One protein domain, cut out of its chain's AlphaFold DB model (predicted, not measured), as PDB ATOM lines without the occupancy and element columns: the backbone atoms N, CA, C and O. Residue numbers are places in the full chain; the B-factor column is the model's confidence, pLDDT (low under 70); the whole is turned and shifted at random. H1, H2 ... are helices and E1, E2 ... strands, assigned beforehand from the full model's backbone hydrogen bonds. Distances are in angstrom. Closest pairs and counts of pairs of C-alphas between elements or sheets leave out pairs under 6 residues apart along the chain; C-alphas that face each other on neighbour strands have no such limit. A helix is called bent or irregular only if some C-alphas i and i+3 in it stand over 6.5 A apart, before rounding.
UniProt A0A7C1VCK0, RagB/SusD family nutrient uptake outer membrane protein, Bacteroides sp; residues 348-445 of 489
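What this domain is: This is residues 348 to 445 of the 489 residues of the protein "RagB/SusD family nutrient uptake outer membrane protein" of Bacteroides sp (UniProt A0A7C1VCK0). With little regular structure, this is mostly loops round a short two-strand ribbon, E1 beside E2, in the middle; H2 and H3 lie toward one end, residues 427 to 445 toward the other, and H5 out to one side. The 98 printed residues hold H1 H2 H3 H4 E1 H5 E2 in that order, antiparallel strands, mostly helix, 33 residues in named elements. It is compact, radius of gyration of the C-alphas 14.0 A, spans 40 by 29 by 24 A.

How they stand to each other: E1, residues 396 to 398, and E2, 424 to 426, are antiparallel; N 397 and O 425, 2.9 A apart, are within hydrogen-bond range. H4, 390 to 395, is close but not clearly touching H3, 381 to 386, closest C-alphas Arg 393 and Trp 385, 7.8 A. H2, 375 to 379, and H3 only just touch, only at the corner, with 3 pairs of C-alphas within 8 A, closest Tyr 377 and Arg 384, 5.6 A. H1, 359 to 362, is close but not clearly touching H4, closest C-alphas Leu 362 and Phe 392, 7.6 A. H5, 412 to 417, is apart from H4. Every O i to N i+4 pair is within range in H3 and H4, 1 of 2 in H5, 0 of 1 in H2, with 1 of 2 i+3 pairs; H1 is too short.

Where its parts are: H1 begins at C-alpha 359 (214.905, 171.861, 254.637); E2 ends at C-alpha 426 (209.015, 182.614, 258.185). H5 is 9.1 A long. H2 is only just irregular: C-alphas 376 and 379 are 6.6 A apart.

The domain as a whole: The printed part has no cut. H1 to H2 and E1 to H5 are long links. Residues 351 to 355 and 411 to 422 have pLDDT under 70.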
ATOM      1  N   GLN A 348     208.421 184.311 270.725       77.00
ATOM      2  CA  GLN A 348     208.806 185.209 271.812       77.00
ATOM      3  C   GLN A 348     208.252 186.634 271.639       77.00
ATOM      4  O   GLN A 348     208.142 187.341 272.635       77.00
ATOM      5  N   ILE A 349     207.824 187.025 270.428       74.19
ATOM      6  CA  ILE A 349     207.019 188.240 270.214       74.19
ATOM      7  C   ILE A 349     205.527 187.926 270.060       74.19
ATOM      8  O   ILE A 349     204.680 188.628 270.610       74.19
ATOM      9  N   THR A 350     205.172 186.907 269.277       70.50
ATOM     10  CA  THR A 350     203.776 186.723 268.839       70.50
ATOM     11  C   THR A 350     202.913 185.913 269.808       70.50
ATOM     12  O   THR A 350     201.686 185.884 269.661       70.50
ATOM     13  N   ASP A 351     203.551 185.224 270.755       68.94
ATOM     14  CA  ASP A 351     202.991 184.164 271.597       68.94
ATOM     15  C   ASP A 351     202.239 183.070 270.805       68.94
ATOM     16  O   ASP A 351     201.298 182.429 271.281       68.94
ATOM     17  N   GLN A 352     202.640 182.838 269.553       65.00
ATOM     18  CA  GLN A 352     202.107 181.790 268.682       65.00
ATOM     19  C   GLN A 352     203.242 180.959 268.084       65.00
ATOM     20  O   GLN A 352     204.380 181.411 267.984       65.00
ATOM     21  N   ALA A 353     202.933 179.718 267.708       62.38
ATOM     22  CA  ALA A 353     203.877 178.895 266.967       62.38
ATOM     23  C   ALA A 353     204.150 179.531 265.598       62.38
ATOM     24  O   ALA A 353     203.219 179.950 264.909       62.38
ATOM     25  N   ALA A 354     205.425 179.585 265.227       64.94
ATOM     26  CA  ALA A 354     205.857 180.129 263.956       64.94
ATOM     27  C   ALA A 354     205.615 179.140 262.809       64.94
ATOM     28  O   ALA A 354     205.774 177.928 262.980       64.94
ATOM     29  N   ALA A 355     205.269 179.667 261.634       69.75
ATOM     30  CA  ALA A 355     205.455 178.965 260.369       69.75
ATOM     31  C   ALA A 355     206.960 178.815 260.084       69.75
ATOM     32  O   ALA A 355     207.702 179.774 260.286       69.75
ATOM     33  N   ASN A 356     207.417 177.655 259.605       70.38
ATOM     34  CA  ASN A 356     208.845 177.372 259.371       70.38
ATOM     35  C   ASN A 356     209.037 176.765 257.983       70.38
ATOM     36  O   ASN A 356     208.220 175.950 257.585       70.38
ATOM     37  N   GLY A 357     210.100 177.094 257.256       72.19
ATOM     38  CA  GLY A 357     210.405 176.448 255.975       72.19
ATOM     39  C   GLY A 357     210.933 175.025 256.153       72.19
ATOM     40  O   GLY A 357     211.672 174.755 257.108       72.19
ATOM     41  N   SER A 358     210.589 174.107 255.237       73.25
ATOM     42  CA  SER A 358     211.227 172.781 255.183       73.25
ATOM     43  C   SER A 358     212.685 172.877 254.729       73.25
ATOM     44  O   SER A 358     213.074 173.850 254.086       73.25
ATOM     45  N   GLN A 359     213.491 171.847 255.018       75.88
ATOM     46  CA  GLN A 359     214.905 171.861 254.637       75.88
ATOM     47  C   GLN A 359     215.039 171.895 253.111       75.88
ATOM     48  O   GLN A 359     215.785 172.704 252.579       75.88
ATOM     49  N   MET A 360     214.192 171.130 252.411       76.50
ATOM     50  CA  MET A 360     214.132 171.140 250.949       76.50
ATOM     51  C   MET A 360     213.883 172.536 250.381       76.50
ATOM     52  O   MET A 360     214.447 172.866 249.345       76.50
ATOM     53  N   TYR A 361     213.045 173.344 251.037       79.38
ATOM     54  CA  TYR A 361     212.768 174.711 250.605       79.38
ATOM     55  C   TYR A 361     213.932 175.658 250.917       79.38
ATOM     56  O   TYR A 361     214.319 176.450 250.063       79.38
ATOM     57  N   LEU A 362     214.541 175.533 252.101       82.94
ATOM     58  CA  LEU A 362     215.744 176.286 252.476       82.94
ATOM     59  C   LEU A 362     216.898 176.041 251.489       82.94
ATOM     60  O   LEU A 362     217.610 176.980 251.136       82.94
ATOM     61  N   ASP A 363     217.053 174.809 251.008       85.75
ATOM     62  CA  ASP A 363     218.119 174.409 250.083       85.75
ATOM     63  C   ASP A 363     217.892 174.916 248.647       85.75
ATOM     64  O   ASP A 363     218.818 174.904 247.838       85.75
ATOM     65  N   LYS A 364     216.679 175.384 248.301       88.50
ATOM     66  CA  LYS A 364     216.412 176.004 246.989       88.50
ATOM     67  C   LYS A 364     216.983 177.408 246.863       88.50
ATOM     68  O   LYS A 364     217.175 177.868 245.741       88.50
ATOM     69  N   PHE A 365     217.237 178.091 247.977       91.12
ATOM     70  CA  PHE A 365     217.877 179.399 247.932       91.12
ATOM     71  C   PHE A 365     219.337 179.232 247.514       91.12
ATOM     72  O   PHE A 365     220.063 178.398 248.056       91.12
ATOM     73  N   GLU A 366     219.774 180.036 246.558       92.88
ATOM     74  CA  GLU A 366     221.161 180.057 246.109       92.88
ATOM     75  C   GLU A 366     222.094 180.583 247.217       92.88
ATOM     76  O   GLU A 366     221.674 181.109 248.258       92.88
ATOM     77  N   MET A 367     223.388 180.386 247.005       94.62
ATOM     78  CA  MET A 367     224.448 181.070 247.733       94.62
ATOM     79  C   MET A 367     224.496 182.539 247.297       94.62
ATOM     80  O   MET A 367     223.914 182.914 246.277       94.62
ATOM     81  N   LYS A 368     225.208 183.388 248.042       92.19
ATOM     82  CA  LYS A 368     225.321 184.819 247.708       92.19
ATOM     83  C   LYS A 368     225.900 185.078 246.308       92.19
ATOM     84  O   LYS A 368     225.567 186.076 245.680       92.19
ATOM     85  N   ASP A 369     226.749 184.177 245.816       91.19
ATOM     86  CA  ASP A 369     227.342 184.228 244.475       91.19
ATOM     87  C   ASP A 369     226.426 183.679 243.357       91.19
ATOM     88  O   ASP A 369     226.828 183.640 242.195       91.19
ATOM     89  N   GLY A 370     225.201 183.250 243.690       89.75
ATOM     90  CA  GLY A 370     224.248 182.633 242.764       89.75
ATOM     91  C   GLY A 370     224.485 181.139 242.514       89.75
ATOM     92  O   GLY A 370     223.748 180.517 241.750       89.75
ATOM     93  N   SER A 371     225.497 180.523 243.133       92.88
ATOM     94  CA  SER A 371     225.697 179.077 243.038       92.88
ATOM     95  C   SER A 371     224.635 178.311 243.835       92.88
ATOM     96  O   SER A 371     224.033 178.814 244.784       92.88
ATOM     97  N   ARG A 372     224.369 177.059 243.448       94.00
ATOM     98  CA  ARG A 372     223.397 176.217 244.159       94.00
ATOM     99  C   ARG A 372     223.925 175.820 245.536       94.00
ATOM    100  O   ARG A 372     225.091 175.445 245.668       94.00
ATOM    101  N   TYR A 373     223.032 175.813 246.524       93.31
ATOM    102  CA  TYR A 373     223.311 175.243 247.839       93.31
ATOM    103  C   TYR A 373     223.704 173.764 247.725       93.31
ATOM    104  O   TYR A 373     223.198 173.035 246.865       93.31
ATOM    105  N   LYS A 374     224.602 173.312 248.605       93.44
ATOM    106  CA  LYS A 374     225.053 171.921 248.670       93.44
ATOM    107  C   LYS A 374     224.913 171.383 250.082       93.44
ATOM    108  O   LYS A 374     225.172 172.099 251.044       93.44
ATOM    109  N   ILE A 375     224.575 170.101 250.194       88.12
ATOM    110  CA  ILE A 375     224.338 169.436 251.482       88.12
ATOM    111  C   ILE A 375     225.563 169.474 252.409       88.12
ATOM    112  O   ILE A 375     225.421 169.476 253.628       88.12
ATOM    113  N   GLU A 376     226.781 169.576 251.862       90.44
ATOM    114  CA  GLU A 376     227.995 169.711 252.676       90.44
ATOM    115  C   GLU A 376     228.018 171.009 253.503       90.44
ATOM    116  O   GLU A 376     228.741 171.095 254.495       90.44
ATOM    117  N   TYR A 377     227.225 172.017 253.121       91.31
ATOM    118  CA  TYR A 377     227.110 173.283 253.846       91.31
ATOM    119  C   TYR A 377     226.259 173.166 255.114       91.31
ATOM    120  O   TYR A 377     226.284 174.075 255.936       91.31
ATOM    121  N   ASP A 378     225.585 172.035 255.351       84.50
ATOM    122  CA  ASP A 378     224.762 171.830 256.549       84.50
ATOM    123  C   ASP A 378     225.549 171.953 257.861       84.50
ATOM    124  O   ASP A 378     224.984 172.323 258.890       84.50
ATOM    125  N   GLN A 379     226.851 171.663 257.819       83.81
ATOM    126  CA  GLN A 379     227.755 171.748 258.970       83.81
ATOM    127  C   GLN A 379     228.550 173.066 259.022       83.81
ATOM    128  O   GLN A 379     229.237 173.329 260.007       83.81
ATOM    129  N   ASP A 380     228.466 173.903 257.984       89.25
ATOM    130  CA  ASP A 380     229.135 175.203 257.893       89.25
ATOM    131  C   ASP A 380     228.106 176.304 258.169       89.25
ATOM    132  O   ASP A 380     227.352 176.706 257.286       89.25
ATOM    133  N   LEU A 381     228.046 176.786 259.416       84.69
ATOM    134  CA  LEU A 381     227.020 177.745 259.846       84.69
ATOM    135  C   LEU A 381     227.018 179.034 259.015       84.69
ATOM    136  O   LEU A 381     225.947 179.586 258.764       84.69
ATOM    137  N   VAL A 382     228.187 179.486 258.551       89.56
ATOM    138  CA  VAL A 382     228.286 180.692 257.721       89.56
ATOM    139  C   VAL A 382     227.657 180.420 256.363       89.56
ATOM    140  O   VAL A 382     226.774 181.160 255.940       89.56
ATOM    141  N   LYS A 383     228.027 179.323 255.697       91.19
ATOM    142  CA  LYS A 383     227.434 178.979 254.395       91.19
ATOM    143  C   LYS A 383     225.974 178.601 254.480       91.19
ATOM    144  O   LYS A 383     225.227 178.837 253.542       91.19
ATOM    145  N   ARG A 384     225.549 178.020 255.594       87.81
ATOM    146  CA  ARG A 384     224.161 177.631 255.799       87.81
ATOM    147  C   ARG A 384     223.245 178.841 255.911       87.81
ATOM    148  O   ARG A 384     222.152 178.822 255.337       87.81
ATOM    149  N   TRP A 385     223.685 179.874 256.627       87.56
ATOM    150  CA  TRP A 385     222.808 180.959 257.059       87.56
ATOM    151  C   TRP A 385     223.182 182.340 256.516       87.56
ATOM    152  O   TRP A 385     222.283 183.102 256.163       87.56
ATOM    153  N   ASP A 386     224.469 182.672 256.440       89.06
ATOM    154  CA  ASP A 386     224.947 184.040 256.198       89.06
ATOM    155  C   ASP A 386     225.433 184.271 254.762       89.06
ATOM    156  O   ASP A 386     225.198 185.340 254.202       89.06
ATOM    157  N   ASP A 387     226.055 183.272 254.133       93.50
ATOM    158  CA  ASP A 387     226.552 183.347 252.750       93.50
ATOM    159  C   ASP A 387     225.488 182.907 251.728       93.50
ATOM    160  O   ASP A 387     225.706 182.068 250.854       93.50
ATOM    161  N   ARG A 388     224.276 183.444 251.881       93.31
ATOM    162  CA  ARG A 388     223.093 183.066 251.095       93.31
ATOM    163  C   ARG A 388     222.613 184.213 250.219       93.31
ATOM    164  O   ARG A 388     222.911 185.378 250.478       93.31
ATOM    165  N   ASP A 389     221.818 183.870 249.212       92.44
ATOM    166  CA  ASP A 389     221.007 184.836 248.477       92.44
ATOM    167  C   ASP A 389     220.215 185.727 249.453       92.44
ATOM    168  O   ASP A 389     219.662 185.249 250.447       92.44
ATOM    169  N   GLN A 390     220.135 187.027 249.169       90.44
ATOM    170  CA  GLN A 390     219.469 188.012 250.029       90.44
ATOM    171  C   GLN A 390     218.015 187.648 250.383       90.44
ATOM    172  O   GLN A 390     217.546 187.901 251.501       90.44
ATOM    173  N   ARG A 391     217.311 186.957 249.477       90.69
ATOM    174  CA  ARG A 391     215.945 186.456 249.674       90.69
ATOM    175  C   ARG A 391     215.863 185.439 250.804       90.69
ATOM    176  O   ARG A 391     214.799 185.324 251.414       90.69
ATOM    177  N   PHE A 392     216.952 184.748 251.139       91.81
ATOM    178  CA  PHE A 392     217.000 183.806 252.253       91.81
ATOM    179  C   PHE A 392     216.741 184.516 253.587       91.81
ATOM    180  O   PHE A 392     215.759 184.219 254.269       91.81
ATOM    181  N   ARG A 393     217.556 185.523 253.927       89.62
ATOM    182  CA  ARG A 393     217.412 186.302 255.174       89.62
ATOM    183  C   ARG A 393     216.204 187.236 255.171       89.62
ATOM    184  O   ARG A 393     215.701 187.602 256.235       89.62
ATOM    185  N   PHE A 394     215.692 187.588 253.995       89.56
ATOM    186  CA  PHE A 394     214.398 188.256 253.870       89.56
ATOM    187  C   PHE A 394     213.227 187.341 254.257       89.56
ATOM    188  O   PHE A 394     212.253 187.796 254.873       89.56
ATOM    189  N   THR A 395     213.326 186.065 253.877       86.94
ATOM    190  CA  THR A 395     212.267 185.064 254.033       86.94
ATOM    191  C   THR A 395     212.285 184.412 255.403       86.94
ATOM    192  O   THR A 395     211.202 184.108 255.904       86.94
ATOM    193  N   PHE A 396     213.453 184.250 256.031       84.94
ATOM    194  CA  PHE A 396     213.598 183.540 257.300       84.94
ATOM    195  C   PHE A 396     214.292 184.356 258.388       84.94
ATOM    196  O   PHE A 396     215.266 185.060 258.126       84.94
ATOM    197  N   TYR A 397     213.829 184.171 259.622       83.88
ATOM    198  CA  TYR A 397     214.704 184.237 260.790       83.88
ATOM    199  C   TYR A 397     215.276 182.846 261.062       83.88
ATOM    200  O   TYR A 397     214.612 181.841 260.789       83.88
ATOM    201  N   VAL A 398     216.477 182.778 261.627       84.50
ATOM    202  CA  VAL A 398     217.104 181.531 262.089       84.50
ATOM    203  C   VAL A 398     217.437 181.611 263.577       84.50
ATOM    204  O   VAL A 398     217.373 182.671 264.201       84.50
ATOM    205  N   HIS A 399     217.762 180.467 264.177       80.06
ATOM    206  CA  HIS A 399     218.145 180.420 265.585       80.06
ATOM    207  C   HIS A 399     219.304 181.374 265.901       80.06
ATOM    208  O   HIS A 399     220.322 181.367 265.215       80.06
ATOM    209  N   ASN A 400     219.155 182.119 266.998       81.31
ATOM    210  CA  ASN A 400     220.080 183.129 267.512       81.31
ATOM    211  C   ASN A 400     220.116 184.448 266.740       81.31
ATOM    212  O   ASN A 400     220.891 185.325 267.119       81.31
ATOM    213  N   ASP A 401     219.244 184.646 265.747       86.12
ATOM    214  CA  ASP A 401     218.987 185.995 265.248       86.12
ATOM    215  C   ASP A 401     218.523 186.890 266.411       86.12
ATOM    216  O   ASP A 401     217.770 186.463 267.290       86.12
ATOM    217  N   ILE A 402     218.989 188.136 266.428       84.62
ATOM    218  CA  ILE A 402     218.620 189.126 267.440       84.62
ATOM    219  C   ILE A 402     217.676 190.127 266.786       84.62
ATOM    220  O   ILE A 402     218.006 190.728 265.764       84.62
ATOM    221  N   VAL A 403     216.497 190.294 267.374       80.06
ATOM    222  CA  VAL A 403     215.507 191.282 266.949       80.06
ATOM    223  C   VAL A 403     215.145 192.102 268.179       80.06
ATOM    224  O   VAL A 403     214.537 191.578 269.117       80.06
ATOM    225  N   ASP A 404     215.545 193.374 268.163       78.56
ATOM    226  CA  ASP A 404     215.547 194.236 269.351       78.56
ATOM    227  C   ASP A 404     216.373 193.574 270.479       78.56
ATOM    228  O   ASP A 404     217.480 193.102 270.217       78.56
ATOM    229  N   ASP A 405     215.833 193.446 271.691       81.56
ATOM    230  CA  ASP A 405     216.490 192.762 272.816       81.56
ATOM    231  C   ASP A 405     216.148 191.259 272.913       81.56
ATOM    232  O   ASP A 405     216.436 190.600 273.916       81.56
ATOM    233  N   ILE A 406     215.491 190.690 271.894       79.88
ATOM    234  CA  ILE A 406     215.012 189.306 271.925       79.88
ATOM    235  C   ILE A 406     215.860 188.429 271.004       79.88
ATOM    236  O   ILE A 406     215.839 188.566 269.782       79.88
ATOM    237  N   THR A 407     216.547 187.451 271.591       84.25
ATOM    238  CA  THR A 407     217.207 186.374 270.845       84.25
ATOM    239  C   THR A 407     216.176 185.361 270.368       84.25
ATOM    240  O   THR A 407     215.513 184.723 271.184       84.25
ATOM    241  N   VAL A 408     216.055 185.160 269.059       80.62
ATOM    242  CA  VAL A 408     215.178 184.152 268.456       80.62
ATOM    243  C   VAL A 408     215.652 182.752 268.875       80.62
ATOM    244  O   VAL A 408     216.706 182.258 268.463       80.62
ATOM    245  N   ALA A 409     214.873 182.090 269.732       75.00
ATOM    246  CA  ALA A 409     215.234 180.799 270.306       75.00
ATOM    247  C   ALA A 409     214.500 179.683 269.559       75.00
ATOM    248  O   ALA A 409     213.278 179.571 269.633       75.00
ATOM    249  N   MET A 410     215.254 178.859 268.824       70.44
ATOM    250  CA  MET A 410     214.733 177.749 268.015       70.44
ATOM    251  C   MET A 410     215.573 176.482 268.258       70.44
ATOM    252  O   MET A 410     216.062 175.843 267.323       70.44
ATOM    253  N   SER A 411     215.803 176.179 269.544       57.06
ATOM    254  CA  SER A 411     216.629 175.059 270.016       57.06
ATOM    255  C   SER A 411     215.986 173.703 269.725       57.06
ATOM    256  O   SER A 411     214.766 173.586 269.815       57.06
ATOM    257  N   ALA A 412     216.789 172.655 269.486       51.25
ATOM    258  CA  ALA A 412     216.315 171.285 269.230       51.25
ATOM    259  C   ALA A 412     215.297 170.754 270.264       51.25
ATOM    260  O   ALA A 412     214.380 170.019 269.905       51.25
ATOM    261  N   SER A 413     215.397 171.155 271.535       50.38
ATOM    262  CA  SER A 413     214.415 170.806 272.573       50.38
ATOM    263  C   SER A 413     213.060 171.502 272.401       50.38
ATOM    264  O   SER A 413     212.023 170.894 272.675       50.38
ATOM    265  N   ASP A 414     213.047 172.741 271.906       47.81
ATOM    266  CA  ASP A 414     211.815 173.446 271.534       47.81
ATOM    267  C   ASP A 414     211.240 172.903 270.211       47.81
ATOM    268  O   ASP A 414     210.020 172.908 270.021       47.81
ATOM    269  N   LEU A 415     212.095 172.339 269.342       53.25
ATOM    270  CA  LEU A 415     211.714 171.677 268.084       53.25
ATOM    271  C   LEU A 415     210.905 170.385 268.308       53.25
ATOM    272  O   LEU A 415     209.980 170.113 267.549       53.25
ATOM    273  N   VAL A 416     211.188 169.605 269.362       44.75
ATOM    274  CA  VAL A 416     210.448 168.356 269.675       44.75
ATOM    275  C   VAL A 416     209.075 168.643 270.289       44.75
ATOM    276  O   VAL A 416     208.110 167.919 270.049       44.75
ATOM    277  N   LYS A 417     208.954 169.722 271.068       43.22
ATOM    278  CA  LYS A 417     207.702 170.086 271.750       43.22
ATOM    279  C   LYS A 417     206.689 170.752 270.807       43.22
ATOM    280  O   LYS A 417     205.489 170.714 271.078       43.22
ATOM    281  N   PHE A 418     207.175 171.341 269.709       42.44
ATOM    282  CA  PHE A 418     206.390 172.124 268.752       42.44
ATOM    283  C   PHE A 418     206.771 171.854 267.285       42.44
ATOM    284  O   PHE A 418     206.667 172.778 266.482       42.44
ATOM    285  N   GLY A 419     207.195 170.624 266.947       44.78
ATOM    286  CA  GLY A 419     207.308 169.992 265.609       44.78
ATOM    287  C   GLY A 419     207.803 170.828 264.416       44.78
ATOM    288  O   GLY A 419     207.412 170.568 263.278       44.78
ATOM    289  N   ALA A 420     208.634 171.839 264.652       47.94
ATOM    290  CA  ALA A 420     209.369 172.540 263.613       47.94
ATOM    291  C   ALA A 420     210.664 171.762 263.384       47.94
ATOM    292  O   ALA A 420     211.558 171.798 264.217       47.94
ATOM    293  N   PHE A 421     210.779 171.018 262.288       50.59
ATOM    294  CA  PHE A 421     211.968 170.192 262.045       50.59
ATOM    295  C   PHE A 421     213.244 170.994 261.728       50.59
ATOM    296  O   PHE A 421     214.305 170.399 261.592       50.59
ATOM    297  N   ASN A 422     213.174 172.330 261.679       62.03
ATOM    298  CA  ASN A 422     214.289 173.197 261.319       62.03
ATOM    299  C   ASN A 422     214.352 174.432 262.226       62.03
ATOM    300  O   ASN A 422     213.326 175.024 262.553       62.03
ATOM    301  N   SER A 423     215.565 174.860 262.565       75.19
ATOM    302  CA  SER A 423     215.866 176.061 263.357       75.19
ATOM    303  C   SER A 423     215.667 177.372 262.565       75.19
ATOM    304  O   SER A 423     216.573 178.202 262.509       75.19
ATOM    305  N   ASN A 424     214.506 177.541 261.919       78.06
ATOM    306  CA  ASN A 424     214.104 178.744 261.177       78.06
ATOM    307  C   ASN A 424     212.616 179.061 261.376       78.06
ATOM    308  O   ASN A 424     211.849 178.139 261.628       78.06
ATOM    309  N   CYS A 425     212.202 180.316 261.181       76.25
ATOM    310  CA  CYS A 425     210.801 180.699 260.986       76.25
ATOM    311  C   CYS A 425     210.611 181.690 259.836       76.25
ATOM    312  O   CYS A 425     211.507 182.456 259.492       76.25
ATOM    313  N   ILE A 426     209.406 181.708 259.264       78.56
ATOM    314  CA  ILE A 426     209.015 182.614 258.185       78.56
ATOM    315  C   ILE A 426     208.960 184.057 258.698       78.56
ATOM    316  O   ILE A 426     208.134 184.416 259.540       78.56
ATOM    317  N   ARG A 427     209.810 184.887 258.097       82.50
ATOM    318  CA  ARG A 427     209.913 186.341 258.234       82.50
ATOM    319  C   ARG A 427     209.232 187.100 257.092       82.50
ATOM    320  O   ARG A 427     208.839 188.236 257.297       82.50
ATOM    321  N   LYS A 428     209.050 186.503 255.906       83.56
ATOM    322  CA  LYS A 428     208.574 187.190 254.677       83.56
ATOM    323  C   LYS A 428     207.393 188.161 254.879       83.56
ATOM    324  O   LYS A 428     207.435 189.282 254.381       83.56
ATOM    325  N   PHE A 429     206.372 187.739 255.623       80.69
ATOM    326  CA  PHE A 429     205.147 188.514 255.891       80.69
ATOM    327  C   PHE A 429     205.155 189.226 257.252       80.69
ATOM    328  O   PHE A 429     204.117 189.666 257.739       80.69
ATOM    329  N   TYR A 430     206.315 189.294 257.898       78.62
ATOM    330  CA  TYR A 430     206.513 189.978 259.162       78.62
ATOM    331  C   TYR A 430     207.216 191.313 258.886       78.62
ATOM    332  O   TYR A 430     208.293 191.295 258.285       78.62
ATOM    333  N   PRO A 431     206.623 192.463 259.257       80.69
ATOM    334  CA  PRO A 431     207.257 193.746 259.002       80.69
ATOM    335  C   PRO A 431     208.572 193.883 259.774       80.69
ATOM    336  O   PRO A 431     208.741 193.320 260.860       80.69
ATOM    337  N   ASP A 432     209.495 194.669 259.231       81.50
ATOM    338  CA  ASP A 432     210.748 194.964 259.916       81.50
ATOM    339  C   ASP A 432     210.501 195.877 261.134       81.50
ATOM    340  O   ASP A 432     209.544 196.655 261.174       81.50
ATOM    341  N   ASN A 433     211.353 195.762 262.159       78.06
ATOM    342  CA  ASN A 433     211.300 196.552 263.403       78.06
ATOM    343  C   ASN A 433     210.020 196.384 264.249       78.06
ATOM    344  O   ASN A 433     209.697 197.236 265.085       78.06
ATOM    345  N   VAL A 434     209.278 195.289 264.063       78.44
ATOM    346  CA  VAL A 434     208.140 194.974 264.932       78.44
ATOM    347  C   VAL A 434     208.623 194.409 266.268       78.44
ATOM    348  O   VAL A 434     209.251 193.354 266.316       78.44
ATOM    349  N   THR A 435     208.250 195.085 267.350       76.81
ATOM    350  CA  THR A 435     208.500 194.740 268.754       76.81
ATOM    351  C   THR A 435     207.186 194.435 269.480       76.81
ATOM    352  O   THR A 435     206.085 194.637 268.955       76.81
ATOM    353  N   LEU A 436     207.266 194.002 270.744       74.31
ATOM    354  CA  LEU A 436     206.086 193.821 271.604       74.31
ATOM    355  C   LEU A 436     205.231 195.098 271.736       74.31
ATOM    356  O   LEU A 436     204.017 195.008 271.933       74.31
ATOM    357  N   ASN A 437     205.843 196.277 271.589       77.12
ATOM    358  CA  ASN A 437     205.183 197.566 271.787       77.12
ATOM    359  C   ASN A 437     204.399 198.046 270.556       77.12
ATOM    360  O   ASN A 437     203.400 198.748 270.707       77.12
ATOM    361  N   ASN A 438     204.808 197.657 269.343       76.31
ATOM    362  CA  ASN A 438     204.193 198.121 268.090       76.31
ATOM    363  C   ASN A 438     203.534 196.995 267.265       76.31
ATOM    364  O   ASN A 438     202.939 197.279 266.229       76.31
ATOM    365  N   LEU A 439     203.526 195.745 267.752       75.44
ATOM    366  CA  LEU A 439     202.899 194.587 267.091       75.44
ATOM    367  C   LEU A 439     201.448 194.833 266.638       75.44
ATOM    368  O   LEU A 439     200.977 194.233 265.676       75.44
ATOM    369  N   ARG A 440     200.713 195.726 267.313       75.62
ATOM    370  CA  ARG A 440     199.327 196.082 266.954       75.62
ATOM    371  C   ARG A 440     199.199 197.028 265.749       75.62
ATOM    372  O   ARG A 440     198.070 197.284 265.326       75.62
ATOM    373  N   GLY A 441     200.300 197.596 265.265       75.25
ATOM    374  CA  GLY A 441     200.379 198.395 264.037       75.25
ATOM    375  C   GLY A 441     200.794 197.585 262.806       75.25
ATOM    376  O   GLY A 441     200.627 198.061 261.692       75.25
ATOM    377  N   ALA A 442     201.287 196.357 263.004       78.56
ATOM    378  CA  ALA A 442     201.761 195.490 261.934       78.56
ATOM    379  C   ALA A 442     200.625 195.001 261.023       78.56
ATOM    380  O   ALA A 442     199.733 194.276 261.476       78.56
ATOM    381  N   THR A 443     200.743 195.304 259.734       79.38
ATOM    382  CA  THR A 443     199.845 194.858 258.667       79.38
ATOM    383  C   THR A 443     200.630 194.003 257.677       79.38
ATOM    384  O   THR A 443     201.789 194.281 257.387       79.38
ATOM    385  N   TYR A 444     200.012 192.944 257.155       79.31
ATOM    386  CA  TYR A 444     200.603 192.108 256.112       79.31
ATOM    387  C   TYR A 444     199.572 191.794 255.030       79.31
ATOM    388  O   TYR A 444     198.370 191.797 255.292       79.31
ATOM    389  N   SER A 445     200.048 191.518 253.823       78.56
ATOM    390  CA  SER A 445     199.252 191.140 252.660       78.56
ATOM    391  C   SER A 445     199.980 190.040 251.900       78.56
ATOM    392  O   SER A 445     201.208 190.049 251.804       78.56
TER     393      SER A 445